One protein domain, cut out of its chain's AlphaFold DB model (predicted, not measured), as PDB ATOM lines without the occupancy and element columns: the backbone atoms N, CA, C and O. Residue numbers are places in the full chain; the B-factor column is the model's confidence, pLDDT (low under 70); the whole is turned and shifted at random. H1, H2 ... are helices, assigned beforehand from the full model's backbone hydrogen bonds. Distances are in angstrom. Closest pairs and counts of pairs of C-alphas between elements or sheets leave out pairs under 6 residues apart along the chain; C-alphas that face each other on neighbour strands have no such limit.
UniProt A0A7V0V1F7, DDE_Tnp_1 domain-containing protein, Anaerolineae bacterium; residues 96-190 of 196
ATOM      1  N   TRP A  96     -23.759   7.256  33.458       87.69
ATOM      2  CA  TRP A  96     -23.113   7.871  32.309       87.69
ATOM      3  C   TRP A  96     -24.135   8.425  31.306       87.69
ATOM      4  O   TRP A  96     -24.013   9.581  30.900       87.69
ATOM      5  N   LEU A  97     -25.191   7.664  30.993       88.62
ATOM      6  CA  LEU A  97     -26.309   8.126  30.160       88.62
ATOM      7  C   LEU A  97     -27.023   9.338  30.772       88.62
ATOM      8  O   LEU A  97     -27.257  10.331  30.086       88.62
ATOM      9  N   VAL A  98     -27.322   9.291  32.071       90.19
ATOM     10  CA  VAL A  98     -27.928  10.410  32.803       90.19
ATOM     11  C   VAL A  98     -27.052  11.662  32.714       90.19
ATOM     12  O   VAL A  98     -27.567  12.749  32.473       90.19
ATOM     13  N   LEU A  99     -25.732  11.534  32.869       88.62
ATOM     14  CA  LEU A  99     -24.818  12.671  32.765       88.62
ATOM     15  C   LEU A  99     -24.781  13.258  31.349       88.62
ATOM     16  O   LEU A  99     -24.788  14.480  31.230       88.62
ATOM     17  N   LEU A 100     -24.814  12.426  30.300       88.31
ATOM     18  CA  LEU A 100     -24.911  12.884  28.907       88.31
ATOM     19  C   LEU A 100     -26.173  13.727  28.673       88.31
ATOM     20  O   LEU A 100     -26.096  14.843  28.155       88.31
ATOM     21  N   VAL A 101     -27.332  13.237  29.120       88.44
ATOM     22  CA  VAL A 101     -28.594  13.991  29.031       88.44
ATOM     23  C   VAL A 101     -28.521  15.270  29.869       88.44
ATOM     24  O   VAL A 101     -28.939  16.336  29.427       88.44
ATOM     25  N   GLY A 102     -27.947  15.193  31.069       88.62
ATOM     26  CA  GLY A 102     -27.756  16.341  31.951       88.62
ATOM     27  C   GLY A 102     -26.909  17.448  31.326       88.62
ATOM     28  O   GLY A 102     -27.231  18.623  31.491       88.62
ATOM     29  N   THR A 103     -25.858  17.086  30.582       87.38
ATOM     30  CA  THR A 103     -25.038  18.055  29.841       87.38
ATOM     31  C   THR A 103     -25.788  18.701  28.683       87.38
ATOM     32  O   THR A 103     -25.669  19.905  28.504       87.38
ATOM     33  N   GLN A 104     -26.639  17.958  27.971       86.19
ATOM     34  CA  GLN A 104     -27.482  18.541  26.919       86.19
ATOM     35  C   GLN A 104     -28.471  19.556  27.498       86.19
ATOM     36  O   GLN A 104     -28.586  20.668  26.992       86.19
ATOM     37  N   VAL A 105     -29.126  19.223  28.617       87.25
ATOM     38  CA  VAL A 105     -30.025  20.157  29.317       87.25
ATOM     39  C   VAL A 105     -29.270  21.412  29.766       87.25
ATOM     40  O   VAL A 105     -29.792  22.519  29.662       87.25
ATOM     41  N   ALA A 106     -28.035  21.264  30.248       86.44
ATOM     42  CA  ALA A 106     -27.185  22.394  30.610       86.44
ATOM     43  C   ALA A 106     -26.867  23.300  29.407       86.44
ATOM     44  O   ALA A 106     -26.990  24.522  29.516       86.44
ATOM     45  N   ASP A 107     -26.518  22.717  28.260       83.31
ATOM     46  CA  ASP A 107     -26.243  23.457  27.026       83.31
ATOM     47  C   ASP A 107     -27.498  24.180  26.508       83.31
ATOM     48  O   ASP A 107     -27.434  25.366  26.177       83.31
ATOM     49  N   GLU A 108     -28.661  23.519  26.524       84.81
ATOM     50  CA  GLU A 108     -29.958  24.127  26.198       84.81
ATOM     51  C   GLU A 108     -30.266  25.328  27.109       84.81
ATOM     52  O   GLU A 108     -30.743  26.365  26.645       84.81
ATOM     53  N   GLU A 109     -29.995  25.221  28.412       83.69
ATOM     54  CA  GLU A 109     -30.195  26.313  29.370       83.69
ATOM     55  C   GLU A 109     -29.235  27.489  29.138       83.69
ATOM     56  O   GLU A 109     -29.651  28.640  29.274       83.69
ATOM     57  N   LEU A 110     -27.981  27.228  28.754       79.62
ATOM     58  CA  LEU A 110     -27.011  28.275  28.404       79.62
ATOM     59  C   LEU A 110     -27.336  28.950  27.062       79.62
ATOM     60  O   LEU A 110     -27.033  30.136  26.894       79.62
ATOM     61  N   ALA A 111     -27.945  28.213  26.128       80.19
ATOM     62  CA  ALA A 111     -28.356  28.704  24.814       80.19
ATOM     63  C   ALA A 111     -29.618  29.582  24.860       80.19
ATOM     64  O   ALA A 111     -29.809  30.432  23.985       80.19
ATOM     65  N   LYS A 112     -30.479  29.423  25.876       78.06
ATOM     66  CA  LYS A 112     -31.658  30.286  26.067       78.06
ATOM     67  C   LYS A 112     -31.215  31.742  26.172       78.06
ATOM     68  O   LYS A 112     -30.300  32.057  26.917       78.06
ATOM     69  N   ALA A 113     -31.865  32.659  25.457       59.94
ATOM     70  CA  ALA A 113     -31.485  34.069  25.501       59.94
ATOM     71  C   ALA A 113     -31.581  34.608  26.936       59.94
ATOM     72  O   ALA A 113     -32.646  34.582  27.563       59.94
ATOM     73  N   ALA A 114     -30.461  35.105  27.460       60.72
ATOM     74  CA  ALA A 114     -30.409  35.628  28.810       60.72
ATOM     75  C   ALA A 114     -31.284  36.881  28.911       60.72
ATOM     76  O   ALA A 114     -30.947  37.958  28.411       60.72
ATOM     77  N   THR A 115     -32.455  36.737  29.526       57.66
ATOM     78  CA  THR A 115     -33.377  37.851  29.717       57.66
ATOM     79  C   THR A 115     -32.729  38.818  30.702       57.66
ATOM     80  O   THR A 115     -32.405  38.433  31.826       57.66
ATOM     81  N   ARG A 116     -32.565  40.087  30.299       54.22
ATOM     82  CA  ARG A 116     -31.897  41.173  31.057       54.22
ATOM     83  C   ARG A 116     -32.442  41.379  32.485       54.22
ATOM     84  O   ARG A 116     -31.900  42.168  33.249       54.22
ATOM     85  N   HIS A 117     -33.543  40.726  32.848       55.03
ATOM     86  CA  HIS A 117     -34.260  40.910  34.110       55.03
ATOM     87  C   HIS A 117     -34.179  39.706  35.057       55.03
ATOM     88  O   HIS A 117     -34.743  39.754  36.149       55.03
ATOM     89  N   ARG A 118     -33.456  38.635  34.701       60.31
ATOM     90  CA  ARG A 118     -33.249  37.514  35.626       60.31
ATOM     91  C   ARG A 118     -32.211  37.878  36.691       60.31
ATOM     92  O   ARG A 118     -31.013  37.737  36.482       60.31
ATOM     93  N   ARG A 119     -32.693  38.327  37.853       61.28
ATOM     94  CA  ARG A 119     -31.888  38.492  39.082       61.28
ATOM     95  C   ARG A 119     -31.659  37.171  39.825       61.28
ATOM     96  O   ARG A 119     -30.737  37.071  40.624       61.28
ATOM     97  N   THR A 120     -32.487  36.164  39.550       66.06
ATOM     98  CA  THR A 120     -32.473  34.869  40.241       66.06
ATOM     99  C   THR A 120     -31.956  33.773  39.305       66.06
ATOM    100  O   THR A 120     -32.378  33.744  38.142       66.06
ATOM    101  N   PRO A 121     -31.094  32.853  39.785       67.75
ATOM    102  CA  PRO A 121     -30.663  31.702  38.998       67.75
ATOM    103  C   PRO A 121     -31.864  30.876  38.510       67.75
ATOM    104  O   PRO A 121     -32.848  30.740  39.250       67.75
ATOM    105  N   PRO A 122     -31.813  30.303  37.292       74.19
ATOM    106  CA  PRO A 122     -32.861  29.409  36.810       74.19
ATOM    107  C   PRO A 122     -33.033  28.212  37.743       74.19
ATOM    108  O   PRO A 122     -32.106  27.815  38.448       74.19
ATOM    109  N   GLN A 123     -34.206  27.575  37.710       76.56
ATOM    110  CA  GLN A 123     -34.428  26.348  38.485       76.56
ATOM    111  C   GLN A 123     -33.402  25.256  38.136       76.56
ATOM    112  O   GLN A 123     -32.971  24.538  39.031       76.56
ATOM    113  N   ALA A 124     -32.936  25.200  36.883       77.50
ATOM    114  CA  ALA A 124     -31.861  24.311  36.439       77.50
ATOM    115  C   ALA A 124     -30.540  24.497  37.217       77.50
ATOM    116  O   ALA A 124     -29.805  23.537  37.421       77.50
ATOM    117  N   ALA A 125     -30.258  25.698  37.735       80.50
ATOM    118  CA  ALA A 125     -29.076  25.958  38.561       80.50
ATOM    119  C   ALA A 125     -29.159  25.333  39.966       80.50
ATOM    120  O   ALA A 125     -28.152  25.257  40.666       80.50
ATOM    121  N   LYS A 126     -30.357  24.915  40.403       83.31
ATOM    122  CA  LYS A 126     -30.565  24.258  41.702       83.31
ATOM    123  C   LYS A 126     -30.263  22.759  41.661       83.31
ATOM    124  O   LYS A 126     -30.114  22.153  42.719       83.31
ATOM    125  N   TYR A 127     -30.198  22.175  40.468       85.12
ATOM    126  CA  TYR A 127     -30.025  20.742  40.263       85.12
ATOM    127  C   TYR A 127     -28.605  20.427  39.784       85.12
ATOM    128  O   TYR A 127     -27.987  21.211  39.061       85.12
ATOM    129  N   SER A 128     -28.077  19.266  40.181       87.50
ATOM    130  CA  SER A 128     -26.844  18.743  39.581       87.50
ATOM    131  C   SER A 128     -27.092  18.306  38.132       87.50
ATOM    132  O   SER A 128     -28.232  18.032  37.752       87.50
ATOM    133  N   LEU A 129     -26.026  18.181  37.330       87.38
ATOM    134  CA  LEU A 129     -26.112  17.602  35.977       87.38
ATOM    135  C   LEU A 129     -26.822  16.243  36.003       87.38
ATOM    136  O   LEU A 129     -27.710  15.995  35.194       87.38
ATOM    137  N   PHE A 130     -26.492  15.411  36.993       89.56
ATOM    138  CA  PHE A 130     -27.142  14.123  37.193       89.56
ATOM    139  C   PHE A 130     -28.658  14.263  37.407       89.56
ATOM    140  O   PHE A 130     -29.443  13.619  36.721       89.56
ATOM    141  N   GLN A 131     -29.099  15.138  38.313       89.25
ATOM    142  CA  GLN A 131     -30.528  15.323  38.589       89.25
ATOM    143  C   GLN A 131     -31.292  15.878  37.383       89.25
ATOM    144  O   GLN A 131     -32.401  15.431  37.105       89.25
ATOM    145  N   MET A 132     -30.699  16.821  36.647       89.94
ATOM    146  CA  MET A 132     -31.301  17.346  35.418       89.94
ATOM    147  C   MET A 132     -31.471  16.248  34.368       89.94
ATOM    148  O   MET A 132     -32.556  16.110  33.799       89.94
ATOM    149  N   GLY A 133     -30.433  15.436  34.161       89.44
ATOM    150  CA  GLY A 133     -30.478  14.308  33.238       89.44
ATOM    151  C   GLY A 133     -31.498  13.251  33.648       89.44
ATOM    152  O   GLY A 133     -32.279  12.795  32.817       89.44
ATOM    153  N   LEU A 134     -31.562  12.920  34.940       89.56
ATOM    154  CA  LEU A 134     -32.512  11.948  35.472       89.56
ATOM    155  C   LEU A 134     -33.956  12.434  35.306       89.56
ATOM    156  O   LEU A 134     -34.795  11.676  34.829       89.56
ATOM    157  N   HIS A 135     -34.247  13.698  35.628       88.69
ATOM    158  CA  HIS A 135     -35.580  14.279  35.426       88.69
ATOM    159  C   HIS A 135     -35.987  14.294  33.949       88.69
ATOM    160  O   HIS A 135     -37.147  14.036  33.625       88.69
ATOM    161  N   ARG A 136     -35.050  14.601  33.044       87.06
ATOM    162  CA  ARG A 136     -35.297  14.575  31.597       87.06
ATOM    163  C   ARG A 136     -35.591  13.152  31.123       87.06
ATOM    164  O   ARG A 136     -36.605  12.954  30.466       87.06
ATOM    165  N   LEU A 137     -34.785  12.170  31.527       87.56
ATOM    166  CA  LEU A 137     -34.999  10.763  31.182       87.56
ATOM    167  C   LEU A 137     -36.308  10.208  31.746       87.56
ATOM    168  O   LEU A 137     -37.033   9.538  31.022       87.56
ATOM    169  N   GLN A 138     -36.659  10.521  32.995       86.25
ATOM    170  CA  GLN A 138     -37.937  10.105  33.586       86.25
ATOM    171  C   GLN A 138     -39.137  10.625  32.787       86.25
ATOM    172  O   GLN A 138     -40.100   9.892  32.588       86.25
ATOM    173  N   ARG A 139     -39.067  11.866  32.285       82.88
ATOM    174  CA  ARG A 139     -40.098  12.428  31.399       82.88
ATOM    175  C   ARG A 139     -40.130  11.737  30.037       82.88
ATOM    176  O   ARG A 139     -41.215  11.474  29.538       82.88
ATOM    177  N   SER A 140     -38.969  11.427  29.464       79.88
ATOM    178  CA  SER A 140     -38.865  10.751  28.168       79.88
ATOM    179  C   SER A 140     -39.299   9.286  28.205       79.88
ATOM    180  O   SER A 140     -39.873   8.811  27.241       79.88
ATOM    181  N   VAL A 141     -39.101   8.570  29.316       76.69
ATOM    182  CA  VAL A 141     -39.652   7.210  29.493       76.69
ATOM    183  C   VAL A 141     -41.187   7.230  29.543       76.69
ATOM    184  O   VAL A 141     -41.829   6.255  29.175       76.69
ATOM    185  N   MET A 142     -41.779   8.347  29.973       69.31
ATOM    186  CA  MET A 142     -43.228   8.560  30.012       69.31
ATOM    187  C   MET A 142     -43.778   9.252  28.746       69.31
ATOM    188  O   MET A 142     -44.959   9.591  28.720       69.31
ATOM    189  N   GLY A 143     -42.954   9.497  27.718       72.12
ATOM    190  CA  GLY A 143     -43.324  10.292  26.540       72.12
ATOM    191  C   GLY A 143     -42.239  10.313  25.455       72.12
ATOM    192  O   GLY A 143     -41.765   9.261  25.037       72.12
ATOM    193  N   ASP A 144     -41.853  11.510  24.992       66.06
ATOM    194  CA  ASP A 144     -40.922  11.691  23.867       66.06
ATOM    195  C   ASP A 144     -39.448  11.520  24.271       66.06
ATOM    196  O   ASP A 144     -38.897  12.253  25.108       66.06
ATOM    197  N   TRP A 145     -38.776  10.571  23.620       67.50
ATOM    198  CA  TRP A 145     -37.320  10.469  23.624       67.50
ATOM    199  C   TRP A 145     -36.711  11.627  22.814       67.50
ATOM    200  O   TRP A 145     -37.209  11.929  21.729       67.50
ATOM    201  N   PRO A 146     -35.642  12.295  23.291       65.44
ATOM    202  CA  PRO A 146     -35.016  13.376  22.535       65.44
ATOM    203  C   PRO A 146     -34.463  12.850  21.202       65.44
ATOM    204  O   PRO A 146     -33.587  11.984  21.189       65.44
ATOM    205  N   ALA A 147     -34.967  13.386  20.088       62.03
ATOM    206  CA  ALA A 147     -34.555  12.990  18.738       62.03
ATOM    207  C   ALA A 147     -33.061  13.263  18.474       62.03
ATOM    208  O   ALA A 147     -32.395  12.469  17.815       62.03
ATOM    209  N   ASP A 148     -32.514  14.324  19.077       69.94
ATOM    210  CA  ASP A 148     -31.130  14.774  18.888       69.94
ATOM    211  C   ASP A 148     -30.209  14.356  20.046       69.94
ATOM    212  O   ASP A 148     -29.430  15.154  20.577       69.94
ATOM    213  N   PHE A 149     -30.299  13.100  20.492       73.31
ATOM    214  CA  PHE A 149     -29.448  12.624  21.581       73.31
ATOM    215  C   PHE A 149     -27.964  12.599  21.168       73.31
ATOM    216  O   PHE A 149     -27.499  11.734  20.422       73.31
ATOM    217  N   ALA A 150     -27.189  13.539  21.706       75.25
ATOM    218  CA  ALA A 150     -25.749  13.609  21.516       75.25
ATOM    219  C   ALA A 150     -25.006  12.636  22.450       75.25
ATOM    220  O   ALA A 150     -24.927  12.835  23.662       75.25
ATOM    221  N   TRP A 151     -24.348  11.633  21.865       76.75
ATOM    222  CA  TRP A 151     -23.491  10.655  22.559       76.75
ATOM    223  C   TRP A 151     -22.121  11.202  22.993       76.75
ATOM    224  O   TRP A 151     -21.176  10.440  23.205       76.75
ATOM    225  N   ARG A 152     -21.963  12.523  23.091       77.06
ATOM    226  CA  ARG A 152     -20.676  13.142  23.412       77.06
ATOM    227  C   ARG A 152     -20.737  13.875  24.736       77.06
ATOM    228  O   ARG A 152     -21.459  14.852  24.888       77.06
ATOM    229  N   LEU A 153     -19.899  13.426  25.665       72.50
ATOM    230  CA  LEU A 153     -19.650  14.141  26.905       72.50
ATOM    231  C   LEU A 153     -18.520  15.147  26.671       72.50
ATOM    232  O   LEU A 153     -17.349  14.773  26.567       72.50
ATOM    233  N   HIS A 154     -18.877  16.420  26.562       71.69
ATOM    234  CA  HIS A 154     -17.929  17.522  26.428       71.69
ATOM    235  C   HIS A 154     -17.702  18.219  27.777       71.69
ATOM    236  O   HIS A 154     -18.394  17.959  28.757       71.69
ATOM    237  N   GLY A 155     -16.691  19.088  27.856       68.69
ATOM    238  CA  GLY A 155     -16.500  19.931  29.040       68.69
ATOM    239  C   GLY A 155     -15.958  19.218  30.285       68.69
ATOM    240  O   GLY A 155     -16.130  19.728  31.387       68.69
ATOM    241  N   TRP A 156     -15.234  18.100  30.147       65.19
ATOM    242  CA  TRP A 156     -14.562  17.414  31.272       65.19
ATOM    243  C   TRP A 156     -13.658  18.334  32.110       65.19
ATOM    244  O   TRP A 156     -13.472  18.126  33.309       65.19
ATOM    245  N   THR A 157     -13.085  19.353  31.472       65.75
ATOM    246  CA  THR A 157     -12.223  20.365  32.098       65.75
ATOM    247  C   THR A 157     -12.935  21.693  32.353       65.75
ATOM    248  O   THR A 157     -12.294  22.638  32.816       65.75
ATOM    249  N   ALA A 158     -14.220  21.797  32.010       68.00
ATOM    250  CA  ALA A 158     -14.998  23.008  32.208       68.00
ATOM    251  C   ALA A 158     -15.250  23.257  33.704       68.00
ATOM    252  O   ALA A 158     -15.035  22.393  34.559       68.00
ATOM    253  N   MET A 159     -15.691  24.474  34.030       66.75
ATOM    254  CA  MET A 159     -16.172  24.788  35.377       66.75
ATOM    255  C   MET A 159     -17.351  23.878  35.737       66.75
ATOM    256  O   MET A 159     -18.029  23.362  34.851       66.75
ATOM    257  N   ASP A 160     -17.629  23.684  37.025       78.69
ATOM    258  CA  ASP A 160     -18.849  22.971  37.403       78.69
ATOM    259  C   ASP A 160     -20.100  23.697  36.872       78.69
ATOM    260  O   ASP A 160     -20.095  24.914  36.667       78.69
ATOM    261  N   TRP A 161     -21.171  22.938  36.618       82.12
ATOM    262  CA  TRP A 161     -22.423  23.471  36.069       82.12
ATOM    263  C   TRP A 161     -22.937  24.687  36.850       82.12
ATOM    264  O   TRP A 161     -23.343  25.686  36.260       82.12
ATOM    265  N   GLN A 162     -22.859  24.634  38.181       80.62
ATOM    266  CA  GLN A 162     -23.347  25.695  39.054       80.62
ATOM    267  C   GLN A 162     -22.558  27.002  38.861       80.62
ATOM    268  O   GLN A 162     -23.147  28.084  38.833       80.62
ATOM    269  N   GLN A 163     -21.242  26.918  38.677       78.56
ATOM    270  CA  GLN A 163     -20.381  28.048  38.342       78.56
ATOM    271  C   GLN A 163     -20.645  28.558  36.926       78.56
ATOM    272  O   GLN A 163     -20.719  29.773  36.741       78.56
ATOM    273  N   GLN A 164     -20.834  27.665  35.948       81.19
ATOM    274  CA  GLN A 164     -21.143  28.051  34.568       81.19
ATOM    275  C   GLN A 164     -22.439  28.864  34.499       81.19
ATOM    276  O   GLN A 164     -22.427  29.995  34.013       81.19
ATOM    277  N   ILE A 165     -23.533  28.344  35.064       78.19
ATOM    278  CA  ILE A 165     -24.837  29.015  35.033       78.19
ATOM    279  C   ILE A 165     -24.857  30.290  35.886       78.19
ATOM    280  O   ILE A 165     -25.478  31.279  35.503       78.19
ATOM    281  N   SER A 166     -24.126  30.327  37.007       77.81
ATOM    282  CA  SER A 166     -24.007  31.540  37.829       77.81
ATOM    283  C   SER A 166     -23.215  32.631  37.112       77.81
ATOM    284  O   SER A 166     -23.638  33.786  37.098       77.81
ATOM    285  N   SER A 167     -22.090  32.275  36.483       76.94
ATOM    286  CA  SER A 167     -21.300  33.200  35.662       76.94
ATOM    287  C   SER A 167     -22.126  33.721  34.490       76.94
ATOM    288  O   SER A 167     -22.137  34.923  34.233       76.94
ATOM    289  N   TRP A 168     -22.865  32.835  33.824       75.06
ATOM    290  CA  TRP A 168     -23.793  33.177  32.752       75.06
ATOM    291  C   TRP A 168     -24.859  34.187  33.216       75.06
ATOM    292  O   TRP A 168     -25.005  35.248  32.610       75.06
ATOM    293  N   CYS A 169     -25.536  33.931  34.345       74.69
ATOM    294  CA  CYS A 169     -26.530  34.852  34.908       74.69
ATOM    295  C   CYS A 169     -25.923  36.212  35.276       74.69
ATOM    296  O   CYS A 169     -26.505  37.252  34.963       74.69
ATOM    297  N   MET A 170     -24.751  36.222  35.920       75.38
ATOM    298  CA  MET A 170     -24.064  37.460  36.294       75.38
ATOM    299  C   MET A 170     -23.684  38.285  35.064       75.38
ATOM    300  O   MET A 170     -23.897  39.494  35.043       75.38
ATOM    301  N   GLN A 171     -23.164  37.650  34.014       72.94
ATOM    302  CA  GLN A 171     -22.773  38.360  32.798       72.94
ATOM    303  C   GLN A 171     -23.980  38.919  32.041       72.94
ATOM    304  O   GLN A 171     -23.934  40.060  31.582       72.94
ATOM    305  N   ALA A 172     -25.082  38.173  31.973       71.06
ATOM    306  CA  ALA A 172     -26.329  38.657  31.394       71.06
ATOM    307  C   ALA A 172     -26.888  39.889  32.122       71.06
ATOM    308  O   ALA A 172     -27.359  40.828  31.474       71.06
ATOM    309  N   LEU A 173     -26.805  39.895  33.456       73.12
ATOM    310  CA  LEU A 173     -27.227  41.014  34.298       73.12
ATOM    311  C   LEU A 173     -26.341  42.252  34.082       73.12
ATOM    312  O   LEU A 173     -26.861  43.359  33.960       73.12
ATOM    313  N   LEU A 174     -25.018  42.061  34.030       73.44
ATOM    314  CA  LEU A 174     -24.037  43.148  33.959       73.44
ATOM    315  C   LEU A 174     -23.883  43.746  32.552       73.44
ATOM    316  O   LEU A 174     -23.725  44.957  32.422       73.44
ATOM    317  N   PHE A 175     -23.920  42.924  31.499       70.19
ATOM    318  CA  PHE A 175     -23.523  43.335  30.143       70.19
ATOM    319  C   PHE A 175     -24.637  43.236  29.089       70.19
ATOM    320  O   PHE A 175     -24.462  43.718  27.966       70.19
ATOM    321  N   GLY A 176     -25.787  42.643  29.425       62.97
ATOM    322  CA  GLY A 176     -26.872  42.385  28.476       62.97
ATOM    323  C   GLY A 176     -26.546  41.288  27.438       62.97
ATOM    324  O   GLY A 176     -25.400  40.861  27.297       62.97
ATOM    325  N   PRO A 177     -27.546  40.815  26.667       57.66
ATOM    326  CA  PRO A 177     -27.437  39.588  25.863       57.66
ATOM    327  C   PRO A 177     -26.469  39.664  24.665       57.66
ATOM    328  O   PRO A 177     -26.045  38.631  24.155       57.66
ATOM    329  N   ARG A 178     -26.091  40.864  24.196       53.41
ATOM    330  CA  ARG A 178     -25.363  41.038  22.919       53.41
ATOM    331  C   ARG A 178     -23.847  40.819  22.987       53.41
ATOM    332  O   ARG A 178     -23.247  40.546  21.954       53.41
ATOM    333  N   ARG A 179     -23.208  40.926  24.159       50.31
ATOM    334  CA  ARG A 179     -21.734  40.802  24.284       50.31
ATOM    335  C   ARG A 179     -21.253  39.396  24.653       50.31
ATOM    336  O   ARG A 179     -20.066  39.107  24.549       50.31
ATOM    337  N   PHE A 180     -22.169  38.516  25.043       48.72
ATOM    338  CA  PHE A 180     -21.836  37.236  25.657       48.72
ATOM    339  C   PHE A 180     -21.555  36.114  24.650       48.72
ATOM    340  O   PHE A 180     -20.579  35.396  24.825       48.72
ATOM    341  N   VAL A 181     -22.309  36.003  23.549       49.44
ATOM    342  CA  VAL A 181     -22.105  34.946  22.529       49.44
ATOM    343  C   VAL A 181     -20.682  34.975  21.952       49.44
ATOM    344  O   VAL A 181     -20.068  33.931  21.750       49.44
ATOM    345  N   GLN A 182     -20.107  36.169  21.775       45.91
ATOM    346  CA  GLN A 182     -18.726  36.331  21.308       45.91
ATOM    347  C   GLN A 182     -17.689  35.880  22.349       45.91
ATOM    348  O   GLN A 182     -16.641  35.351  21.982       45.91
ATOM    349  N   GLN A 183     -17.971  36.061  23.641       50.62
ATOM    350  CA  GLN A 183     -17.058  35.718  24.731       50.62
ATOM    351  C   GLN A 183     -17.169  34.238  25.125       50.62
ATOM    352  O   GLN A 183     -16.146  33.603  25.365       50.62
ATOM    353  N   LEU A 184     -18.378  33.668  25.096       49.34
ATOM    354  CA  LEU A 184     -18.643  32.242  25.301       49.34
ATOM    355  C   LEU A 184     -18.035  31.394  24.191       49.34
ATOM    356  O   LEU A 184     -17.347  30.432  24.503       49.34
ATOM    357  N   ASN A 185     -18.198  31.780  22.917       44.06
ATOM    358  CA  ASN A 185     -17.507  31.095  21.823       44.06
ATOM    359  C   ASN A 185     -15.995  31.155  22.032       44.06
ATOM    360  O   ASN A 185     -15.332  30.136  21.925       44.06
ATOM    361  N   LYS A 186     -15.442  32.302  22.439       45.81
ATOM    362  CA  LYS A 186     -14.005  32.433  22.721       45.81
ATOM    363  C   LYS A 186     -13.541  31.592  23.921       45.81
ATOM    364  O   LYS A 186     -12.405  31.135  23.925       45.81
ATOM    365  N   MET A 187     -14.399  31.374  24.918       43.09
ATOM    366  CA  MET A 187     -14.091  30.642  26.154       43.09
ATOM    367  C   MET A 187     -14.328  29.125  26.026       43.09
ATOM    368  O   MET A 187     -13.561  28.346  26.583       43.09
ATOM    369  N   MET A 188     -15.318  28.704  25.234       39.53
ATOM    370  CA  MET A 188     -15.562  27.306  24.855       39.53
ATOM    371  C   MET A 188     -14.550  26.830  23.791       39.53
ATOM    372  O   MET A 188     -13.995  25.739  23.925       39.53
ATOM    373  N   LEU A 189     -14.203  27.667  22.797       41.62
ATOM    374  CA  LEU A 189     -13.193  27.360  21.760       41.62
ATOM    375  C   LEU A 189     -11.743  27.379  22.276       41.62
ATOM    376  O   LEU A 189     -10.855  26.866  21.601       41.62
ATOM    377  N   GLN A 190     -11.471  27.912  23.474       38.47
ATOM    378  CA  GLN A 190     -10.142  27.815  24.101       38.47
ATOM    379  C   GLN A 190      -9.826  26.422  24.675       38.47
ATOM    380  O   GLN A 190      -8.739  26.208  25.206       38.47
TER     381      GLN A 190
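What this domain is: This is residues 96 to 190 of the 196 residues of the protein "DDE_Tnp_1 domain-containing protein" of Anaerolineae bacterium (UniProt A0A7V0V1F7). Two helices, H1 and H4, run the same way along the length of the domain, staggered one past the other; H3 crosses H1 nearly at right angles, and its far end sticks out with residues 138 to 143. Short H2 packs on the first part of H4, H5 folds back after H4, and a long loop, residues 142 to 160, leads from H3 to H4. The printed part has 95 residues with five named helices, H1 to H5 in order, and no named strand: all helix. It is compact, with a radius of gyration of the C-alphas of 13.9 A and spans of 39 by 29 by 21 A.

Where its parts are: H1, residues 96 to 111, begins at C-alpha 96 (-23.113, 7.871, 32.309) and is 22.8 A long. H2 is residues 123 to 126, 5.4 A. H3, residues 129 to 141, is 18.3 A long. H4, residues 161 to 175, is 20.8 A long and ends at C-alpha 175 (-23.523, 43.335, 30.143). H5, residues 180 to 188, is 11.8 A long and ends at C-alpha 188 (-15.562, 27.306, 24.855).

How they stand to each other: H1 and H3 touch, about perpendicular at 80 degrees; their closest C-alphas, of Gly 102 and Gly 133, are 3.6 A apart. With residues 106 to 110 alone, H1 only just touches H4, with 3 pairs of C-alphas within 8 A, the closest Leu 110 and Ile 165 at 7.0 A. H4 touches H2 with residues 161 to 166 alone; the closest C-alphas are those of Ala 125 and Gln 162, 5.8 A. H5 is close to H4 but not clearly touching, the closest C-alphas being Gln 171 and Phe 180 at 7.3 A; H5 is apart from H1, H2 and H3. In H1, H3, H4 and H5 every O i to N i+4 pair is within hydrogen-bond range; H2 is too short for such a pair.

The domain as a whole: The C-alphas farthest apart, of Met 142 and Phe 175, are 40.0 A apart. The printed part has no cut. The links H1 to H2 and H3 to H4 are long. Mean pLDDT of the printed part is 72.5; it is 46 in H5, and residues 176 to 190 are under 70, as are, among others, residues 113 to 121.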